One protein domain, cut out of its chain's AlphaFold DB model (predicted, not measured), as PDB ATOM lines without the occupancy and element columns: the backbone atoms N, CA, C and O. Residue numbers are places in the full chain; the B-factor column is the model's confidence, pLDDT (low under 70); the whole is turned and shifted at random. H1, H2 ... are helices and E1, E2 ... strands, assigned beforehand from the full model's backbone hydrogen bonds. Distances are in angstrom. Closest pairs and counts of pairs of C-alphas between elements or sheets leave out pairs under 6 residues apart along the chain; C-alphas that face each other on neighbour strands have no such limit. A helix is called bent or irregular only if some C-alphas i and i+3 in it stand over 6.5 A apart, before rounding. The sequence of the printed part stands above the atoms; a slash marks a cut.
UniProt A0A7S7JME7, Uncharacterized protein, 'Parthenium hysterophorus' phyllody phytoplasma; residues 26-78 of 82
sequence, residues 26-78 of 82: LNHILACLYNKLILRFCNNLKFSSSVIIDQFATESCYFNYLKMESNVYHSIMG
ATOM      1  N   LEU A  26     615.811 225.796 885.294       97.12
ATOM      2  CA  LEU A  26     616.567 225.739 886.549       97.12
ATOM      3  C   LEU A  26     617.115 224.334 886.846       97.12
ATOM      4  O   LEU A  26     618.274 224.209 887.223       97.12
ATOM      5  N   ASN A  27     616.331 223.279 886.612       97.44
ATOM      6  CA  ASN A  27     616.756 221.903 886.886       97.44
ATOM      7  C   ASN A  27     617.916 221.462 885.986       97.44
ATOM      8  O   ASN A  27     618.803 220.751 886.445       97.44
ATOM      9  N   HIS A  28     617.943 221.912 884.730       97.50
ATOM     10  CA  HIS A  28     619.073 221.685 883.832       97.50
ATOM     11  C   HIS A  28     620.330 222.373 884.370       97.50
ATOM     12  O   HIS A  28     621.371 221.740 884.517       97.50
ATOM     13  N   ILE A  29     620.218 223.655 884.730       97.44
ATOM     14  CA  ILE A  29     621.339 224.429 885.276       97.44
ATOM     15  C   ILE A  29     621.880 223.756 886.545       97.44
ATOM     16  O   ILE A  29     623.086 223.540 886.656       97.44
ATOM     17  N   LEU A  30     620.996 223.371 887.470       97.00
ATOM     18  CA  LEU A  30     621.372 222.660 888.690       97.00
ATOM     19  C   LEU A  30     622.056 221.327 888.374       97.00
ATOM     20  O   LEU A  30     623.114 221.064 888.933       97.00
ATOM     21  N   ALA A  31     621.534 220.520 887.448       96.81
ATOM     22  CA  ALA A  31     622.158 219.249 887.079       96.81
ATOM     23  C   ALA A  31     623.619 219.430 886.634       96.81
ATOM     24  O   ALA A  31     624.500 218.750 887.165       96.81
ATOM     25  N   CYS A  32     623.891 220.390 885.742       96.44
ATOM     26  CA  CYS A  32     625.250 220.694 885.283       96.44
ATOM     27  C   CYS A  32     626.163 221.160 886.431       96.44
ATOM     28  O   CYS A  32     627.293 220.685 886.551       96.44
ATOM     29  N   LEU A  33     625.676 222.057 887.299       96.69
ATOM     30  CA  LEU A  33     626.450 222.562 888.440       96.69
ATOM     31  C   LEU A  33     626.783 221.449 889.440       96.69
ATOM     32  O   LEU A  33     627.939 221.313 889.836       96.69
ATOM     33  N   TYR A  34     625.798 220.624 889.806       95.75
ATOM     34  CA  TYR A  34     625.997 219.487 890.705       95.75
ATOM     35  C   TYR A  34     626.989 218.484 890.112       95.75
ATOM     36  O   TYR A  34     627.925 218.089 890.798       95.75
ATOM     37  N   ASN A  35     626.841 218.111 888.837       95.50
ATOM     38  CA  ASN A  35     627.757 217.178 888.180       95.50
ATOM     39  C   ASN A  35     629.208 217.691 888.195       95.50
ATOM     40  O   ASN A  35     630.122 216.963 888.584       95.50
ATOM     41  N   LYS A  36     629.416 218.967 887.842       95.31
ATOM     42  CA  LYS A  36     630.739 219.606 887.875       95.31
ATOM     43  C   LYS A  36     631.335 219.610 889.284       95.31
ATOM     44  O   LYS A  36     632.507 219.273 889.447       95.31
ATOM     45  N   LEU A  37     630.536 219.983 890.285       95.25
ATOM     46  CA  LEU A  37     630.961 220.042 891.680       95.25
ATOM     47  C   LEU A  37     631.345 218.656 892.207       95.25
ATOM     48  O   LEU A  37     632.408 218.505 892.799       95.25
ATOM     49  N   ILE A  38     630.524 217.640 891.940       93.94
ATOM     50  CA  ILE A  38     630.762 216.262 892.383       93.94
ATOM     51  C   ILE A  38     632.033 215.705 891.752       93.94
ATOM     52  O   ILE A  38     632.882 215.185 892.467       93.94
ATOM     53  N   LEU A  39     632.214 215.860 890.436       93.25
ATOM     54  CA  LEU A  39     633.429 215.409 889.754       93.25
ATOM     55  C   LEU A  39     634.681 216.068 890.338       93.25
ATOM     56  O   LEU A  39     635.657 215.381 890.639       93.25
ATOM     57  N   ARG A  40     634.651 217.394 890.524       93.56
ATOM     58  CA  ARG A  40     635.777 218.138 891.099       93.56
ATOM     59  C   ARG A  40     636.072 217.685 892.525       93.56
ATOM     60  O   ARG A  40     637.223 217.403 892.842       93.56
ATOM     61  N   PHE A  41     635.043 217.584 893.361       93.50
ATOM     62  CA  PHE A  41     635.197 217.227 894.762       93.50
ATOM     63  C   PHE A  41     635.667 215.780 894.930       93.50
ATOM     64  O   PHE A  41     636.667 215.541 895.598       93.50
ATOM     65  N   CYS A  42     635.027 214.820 894.258       90.75
ATOM     66  CA  CYS A  42     635.398 213.407 894.330       90.75
ATOM     67  C   CYS A  42     636.819 213.139 893.822       90.75
ATOM     68  O   CYS A  42     637.513 212.320 894.416       90.75
ATOM     69  N   ASN A  43     637.285 213.848 892.787       88.62
ATOM     70  CA  ASN A  43     638.668 213.715 892.315       88.62
ATOM     71  C   ASN A  43     639.702 214.232 893.330       88.62
ATOM     72  O   ASN A  43     640.852 213.798 893.307       88.62
ATOM     73  N   ASN A  44     639.305 215.153 894.212       88.12
ATOM     74  CA  ASN A  44     640.167 215.689 895.264       88.12
ATOM     75  C   ASN A  44     640.147 214.828 896.538       88.12
ATOM     76  O   ASN A  44     641.047 214.946 897.376       88.12
ATOM     77  N   LEU A  45     639.145 213.958 896.702       87.06
ATOM     78  CA  LEU A  45     639.062 213.044 897.835       87.06
ATOM     79  C   LEU A  45     640.035 211.872 897.659       87.06
ATOM     80  O   LEU A  45     640.138 211.256 896.603       87.06
ATOM     81  N   LYS A  46     640.728 211.509 898.742       80.38
ATOM     82  CA  LYS A  46     641.661 210.362 898.769       80.38
ATOM     83  C   LYS A  46     640.963 209.004 898.886       80.38
ATOM     84  O   LYS A  46     641.631 207.978 898.975       80.38
ATOM     85  N   PHE A  47     639.638 208.995 898.967       80.38
ATOM     86  CA  PHE A  47     638.830 207.812 899.219       80.38
ATOM     87  C   PHE A  47     637.544 207.873 898.397       80.38
ATOM     88  O   PHE A  47     636.979 208.943 898.180       80.38
ATOM     89  N   SER A  48     637.066 206.709 897.965       77.38
ATOM     90  CA  SER A  48     635.780 206.590 897.281       77.38
ATOM     91  C   SER A  48     634.638 206.760 898.279       77.38
ATOM     92  O   SER A  48     634.699 206.260 899.402       77.38
ATOM     93  N   SER A  49     633.579 207.466 897.888       79.38
ATOM     94  CA  SER A  49     632.391 207.665 898.719       79.38
ATOM     95  C   SER A  49     631.126 207.673 897.882       79.38
ATOM     96  O   SER A  49     631.123 208.141 896.745       79.38
ATOM     97  N   SER A  50     630.047 207.165 898.471       86.50
ATOM     98  CA  SER A  50     628.710 207.292 897.903       86.50
ATOM     99  C   SER A  50     628.299 208.758 897.880       86.50
ATOM    100  O   SER A  50     628.437 209.453 898.888       86.50
ATOM    101  N   VAL A  51     627.763 209.218 896.752       90.38
ATOM    102  CA  VAL A  51     627.260 210.587 896.621       90.38
ATOM    103  C   VAL A  51     625.752 210.573 896.804       90.38
ATOM    104  O   VAL A  51     625.038 209.867 896.094       90.38
ATOM    105  N   ILE A  52     625.277 211.352 897.772       91.88
ATOM    106  CA  ILE A  52     623.854 211.539 898.045       91.88
ATOM    107  C   ILE A  52     623.505 212.980 897.689       91.88
ATOM    108  O   ILE A  52     624.194 213.902 898.124       91.88
ATOM    109  N   ILE A  53     622.456 213.168 896.892       91.25
ATOM    110  CA  ILE A  53     621.984 214.489 896.464       91.25
ATOM    111  C   ILE A  53     620.526 214.651 896.881       91.25
ATOM    112  O   ILE A  53     619.737 213.709 896.771       91.25
ATOM    113  N   ASP A  54     620.170 215.851 897.334       91.44
ATOM    114  CA  ASP A  54     618.775 216.233 897.539       91.44
ATOM    115  C   ASP A  54     618.016 216.254 896.202       91.44
ATOM    116  O   ASP A  54     618.483 216.801 895.196       91.44
ATOM    117  N   GLN A  55     616.860 215.601 896.153       91.62
ATOM    118  CA  GLN A  55     616.186 215.340 894.892       91.62
ATOM    119  C   GLN A  55     615.444 216.584 894.379       91.62
ATOM    120  O   GLN A  55     614.348 216.899 894.820       91.62
ATOM    121  N   PHE A  56     615.989 217.234 893.346       94.38
ATOM    122  CA  PHE A  56     615.338 218.358 892.646       94.38
ATOM    123  C   PHE A  56     614.750 217.984 891.270       94.38
ATOM    124  O   PHE A  56     614.070 218.783 890.622       94.38
ATOM    125  N   ALA A  57     615.036 216.772 890.789       93.56
ATOM    126  CA  ALA A  57     614.516 216.211 889.547       93.56
ATOM    127  C   ALA A  57     614.440 214.681 889.645       93.56
ATOM    128  O   ALA A  57     615.126 214.057 890.457       93.56
ATOM    129  N   THR A  58     613.635 214.047 888.788       92.25
ATOM    130  CA  THR A  58     613.723 212.591 888.619       92.25
ATOM    131  C   THR A  58     615.107 212.218 888.090       92.25
ATOM    132  O   THR A  58     615.719 212.978 887.336       92.25
ATOM    133  N   GLU A  59     615.591 211.029 888.442       91.06
ATOM    134  CA  GLU A  59     616.890 210.519 887.987       91.06
ATOM    135  C   GLU A  59     617.003 210.527 886.451       91.06
ATOM    136  O   GLU A  59     617.993 210.987 885.884       91.06
ATOM    137  N   SER A  60     615.930 210.122 885.766       92.44
ATOM    138  CA  SER A  60     615.846 210.159 884.306       92.44
ATOM    139  C   SER A  60     616.014 211.571 883.738       92.44
ATOM    140  O   SER A  60     616.742 211.756 882.763       92.44
ATOM    141  N   CYS A  61     615.385 212.578 884.349       94.31
ATOM    142  CA  CYS A  61     615.531 213.972 883.941       94.31
ATOM    143  C   CYS A  61     616.940 214.496 884.229       94.31
ATOM    144  O   CYS A  61     617.512 215.150 883.361       94.31
ATOM    145  N   TYR A  62     617.510 214.179 885.397       95.00
ATOM    146  CA  TYR A  62     618.873 214.569 885.770       95.00
ATOM    147  C   TYR A  62     619.887 214.113 884.715       95.00
ATOM    148  O   TYR A  62     620.571 214.941 884.117       95.00
ATOM    149  N   PHE A  63     619.911 212.819 884.390       94.62
ATOM    150  CA  PHE A  63     620.833 212.305 883.376       94.62
ATOM    151  C   PHE A  63     620.481 212.768 881.959       94.62
ATOM    152  O   PHE A  63     621.371 212.913 881.124       94.62
ATOM    153  N   ASN A  64     619.208 213.061 881.674       96.50
ATOM    154  CA  ASN A  64     618.828 213.649 880.394       96.50
ATOM    155  C   ASN A  64     619.410 215.059 880.202       96.50
ATOM    156  O   ASN A  64     619.824 215.383 879.090       96.50
ATOM    157  N   TYR A  65     619.474 215.870 881.259       96.50
ATOM    158  CA  TYR A  65     620.115 217.187 881.210       96.50
ATOM    159  C   TYR A  65     621.622 217.090 880.947       96.50
ATOM    160  O   TYR A  65     622.179 217.929 880.251       96.50
ATOM    161  N   LEU A  66     622.270 216.022 881.412       95.94
ATOM    162  CA  LEU A  66     623.715 215.826 881.273       95.94
ATOM    163  C   LEU A  66     624.143 215.157 879.958       95.94
ATOM    164  O   LEU A  66     625.324 214.891 879.770       95.94
ATOM    165  N   LYS A  67     623.225 214.900 879.016       94.19
ATOM    166  CA  LYS A  67     623.533 214.188 877.756       94.19
ATOM    167  C   LYS A  67     624.608 214.846 876.891       94.19
ATOM    168  O   LYS A  67     625.220 214.164 876.076       94.19
ATOM    169  N   MET A  68     624.783 216.161 877.014       91.06
ATOM    170  CA  MET A  68     625.794 216.912 876.262       91.06
ATOM    171  C   MET A  68     627.091 217.133 877.049       91.06
ATOM    172  O   MET A  68     628.046 217.668 876.489       91.06
ATOM    173  N   GLU A  69     627.137 216.739 878.323       92.50
ATOM    174  CA  GLU A  69     628.340 216.849 879.146       92.50
ATOM    175  C   GLU A  69     629.319 215.729 878.796       92.50
ATOM    176  O   GLU A  69     628.938 214.572 878.622       92.50
ATOM    177  N   SER A  70     630.609 216.059 878.713       90.00
ATOM    178  CA  SER A  70     631.641 215.082 878.354       90.00
ATOM    179  C   SER A  70     631.923 214.076 879.468       90.00
ATOM    180  O   SER A  70     632.338 212.957 879.192       90.00
ATOM    181  N   ASN A  71     631.727 214.484 880.725       91.25
ATOM    182  CA  ASN A  71     631.975 213.669 881.907       91.25
ATOM    183  C   ASN A  71     630.763 213.751 882.828       91.25
ATOM    184  O   ASN A  71     630.355 214.846 883.214       91.25
ATOM    185  N   VAL A  72     630.224 212.594 883.203       92.38
ATOM    186  CA  VAL A  72     629.065 212.485 884.090       92.38
ATOM    187  C   VAL A  72     629.403 211.569 885.256       92.38
ATOM    188  O   VAL A  72     629.909 210.462 885.065       92.38
ATOM    189  N   TYR A  73     629.127 212.024 886.476       89.00
ATOM    190  CA  TYR A  73     629.248 211.184 887.660       89.00
ATOM    191  C   TYR A  73     627.983 210.330 887.826       89.00
ATOM    192  O   TYR A  73     626.892 210.855 888.022       89.00
ATOM    193  N   HIS A  74     628.119 209.004 887.739       85.56
ATOM    194  CA  HIS A  74     626.971 208.085 887.728       85.56
ATOM    195  C   HIS A  74     626.636 207.460 889.091       85.56
ATOM    196  O   HIS A  74     625.544 206.928 889.261       85.56
ATOM    197  N   SER A  75     627.541 207.507 890.075       84.69
ATOM    198  CA  SER A  75     627.343 206.851 891.379       84.69
ATOM    199  C   SER A  75     626.592 207.752 892.370       84.69
ATOM    200  O   SER A  75     627.117 208.135 893.416       84.69
ATOM    201  N   ILE A  76     625.367 208.135 892.006       82.94
ATOM    202  CA  ILE A  76     624.529 209.076 892.759       82.94
ATOM    203  C   ILE A  76     623.300 208.354 893.312       82.94
ATOM    204  O   ILE A  76     622.645 207.598 892.600       82.94
ATOM    205  N   MET A  77     622.958 208.634 894.568       83.88
ATOM    206  CA  MET A  77     621.691 208.243 895.181       83.88
ATOM    207  C   MET A  77     620.869 209.485 895.535       83.88
ATOM    208  O   MET A  77     621.390 210.445 896.101       83.88
ATOM    209  N   GLY A  78     619.571 209.464 895.228       74.19
ATOM    210  CA  GLY A  78     618.642 210.473 895.734       74.19
ATOM    211  C   GLY A  78     618.427 210.285 897.235       74.19
ATOM    212  O   GLY A  78     618.192 209.160 897.685       74.19
TER     213      GLY A  78
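What this domain is: This is residues 26 to 78 of the 82 residues of an uncharacterized protein of 'Parthenium hysterophorus' phyllody phytoplasma (UniProt A0A7S7JME7). A long helix, H1, makes the longest axis; a shorter helix, H2, is set crosswise near its first residues, and a small two-strand parallel sheet, E1 and E2, lies to one side. Residues 43 to 48 stick out. The printed part has 53 residues, with H1, E1, H2, E2 in chain order; it is mostly helix and compact, with radius of gyration of the C-alphas 10.8 A and spans of 31 by 22 by 15 A.

How they stand to each other: H1, residues 26 to 44, touches H2, residues 59 to 68, with residues 27 to 32 alone, about perpendicular at 79 degrees; the closest C-alphas, of His 28 and Tyr 65, are 5.3 A apart. E1, residues 51 to 53, and E2, residues 76 to 78, are parallel neighbours; N 53 and O 77, 3.0 A apart, are within hydrogen-bond range. E1, H2 and E2 form a strand-helix-strand unit, parallel strands with a helix between along the chain; its crossover is right-handed. H1 and E2 are apart. Every O i to N i+4 pair is within hydrogen-bond range in H1, 5 of 6 in H2.

Where its parts are: H1 begins at C-alpha 26 (616.567, 225.739, 886.549) and measures 27.1 A, H2 16.1 A. H2 is irregular: C-alphas 65 and 68 are 7.5 A apart. E2 ends at C-alpha 78 (618.642, 210.473, 895.734).

The domain as a whole: The farthest C-alphas, of Leu 26 and Lys 46, are 31.9 A apart. The printed part has no cut, no link is long, and no printed residue is under 70 in pLDDT.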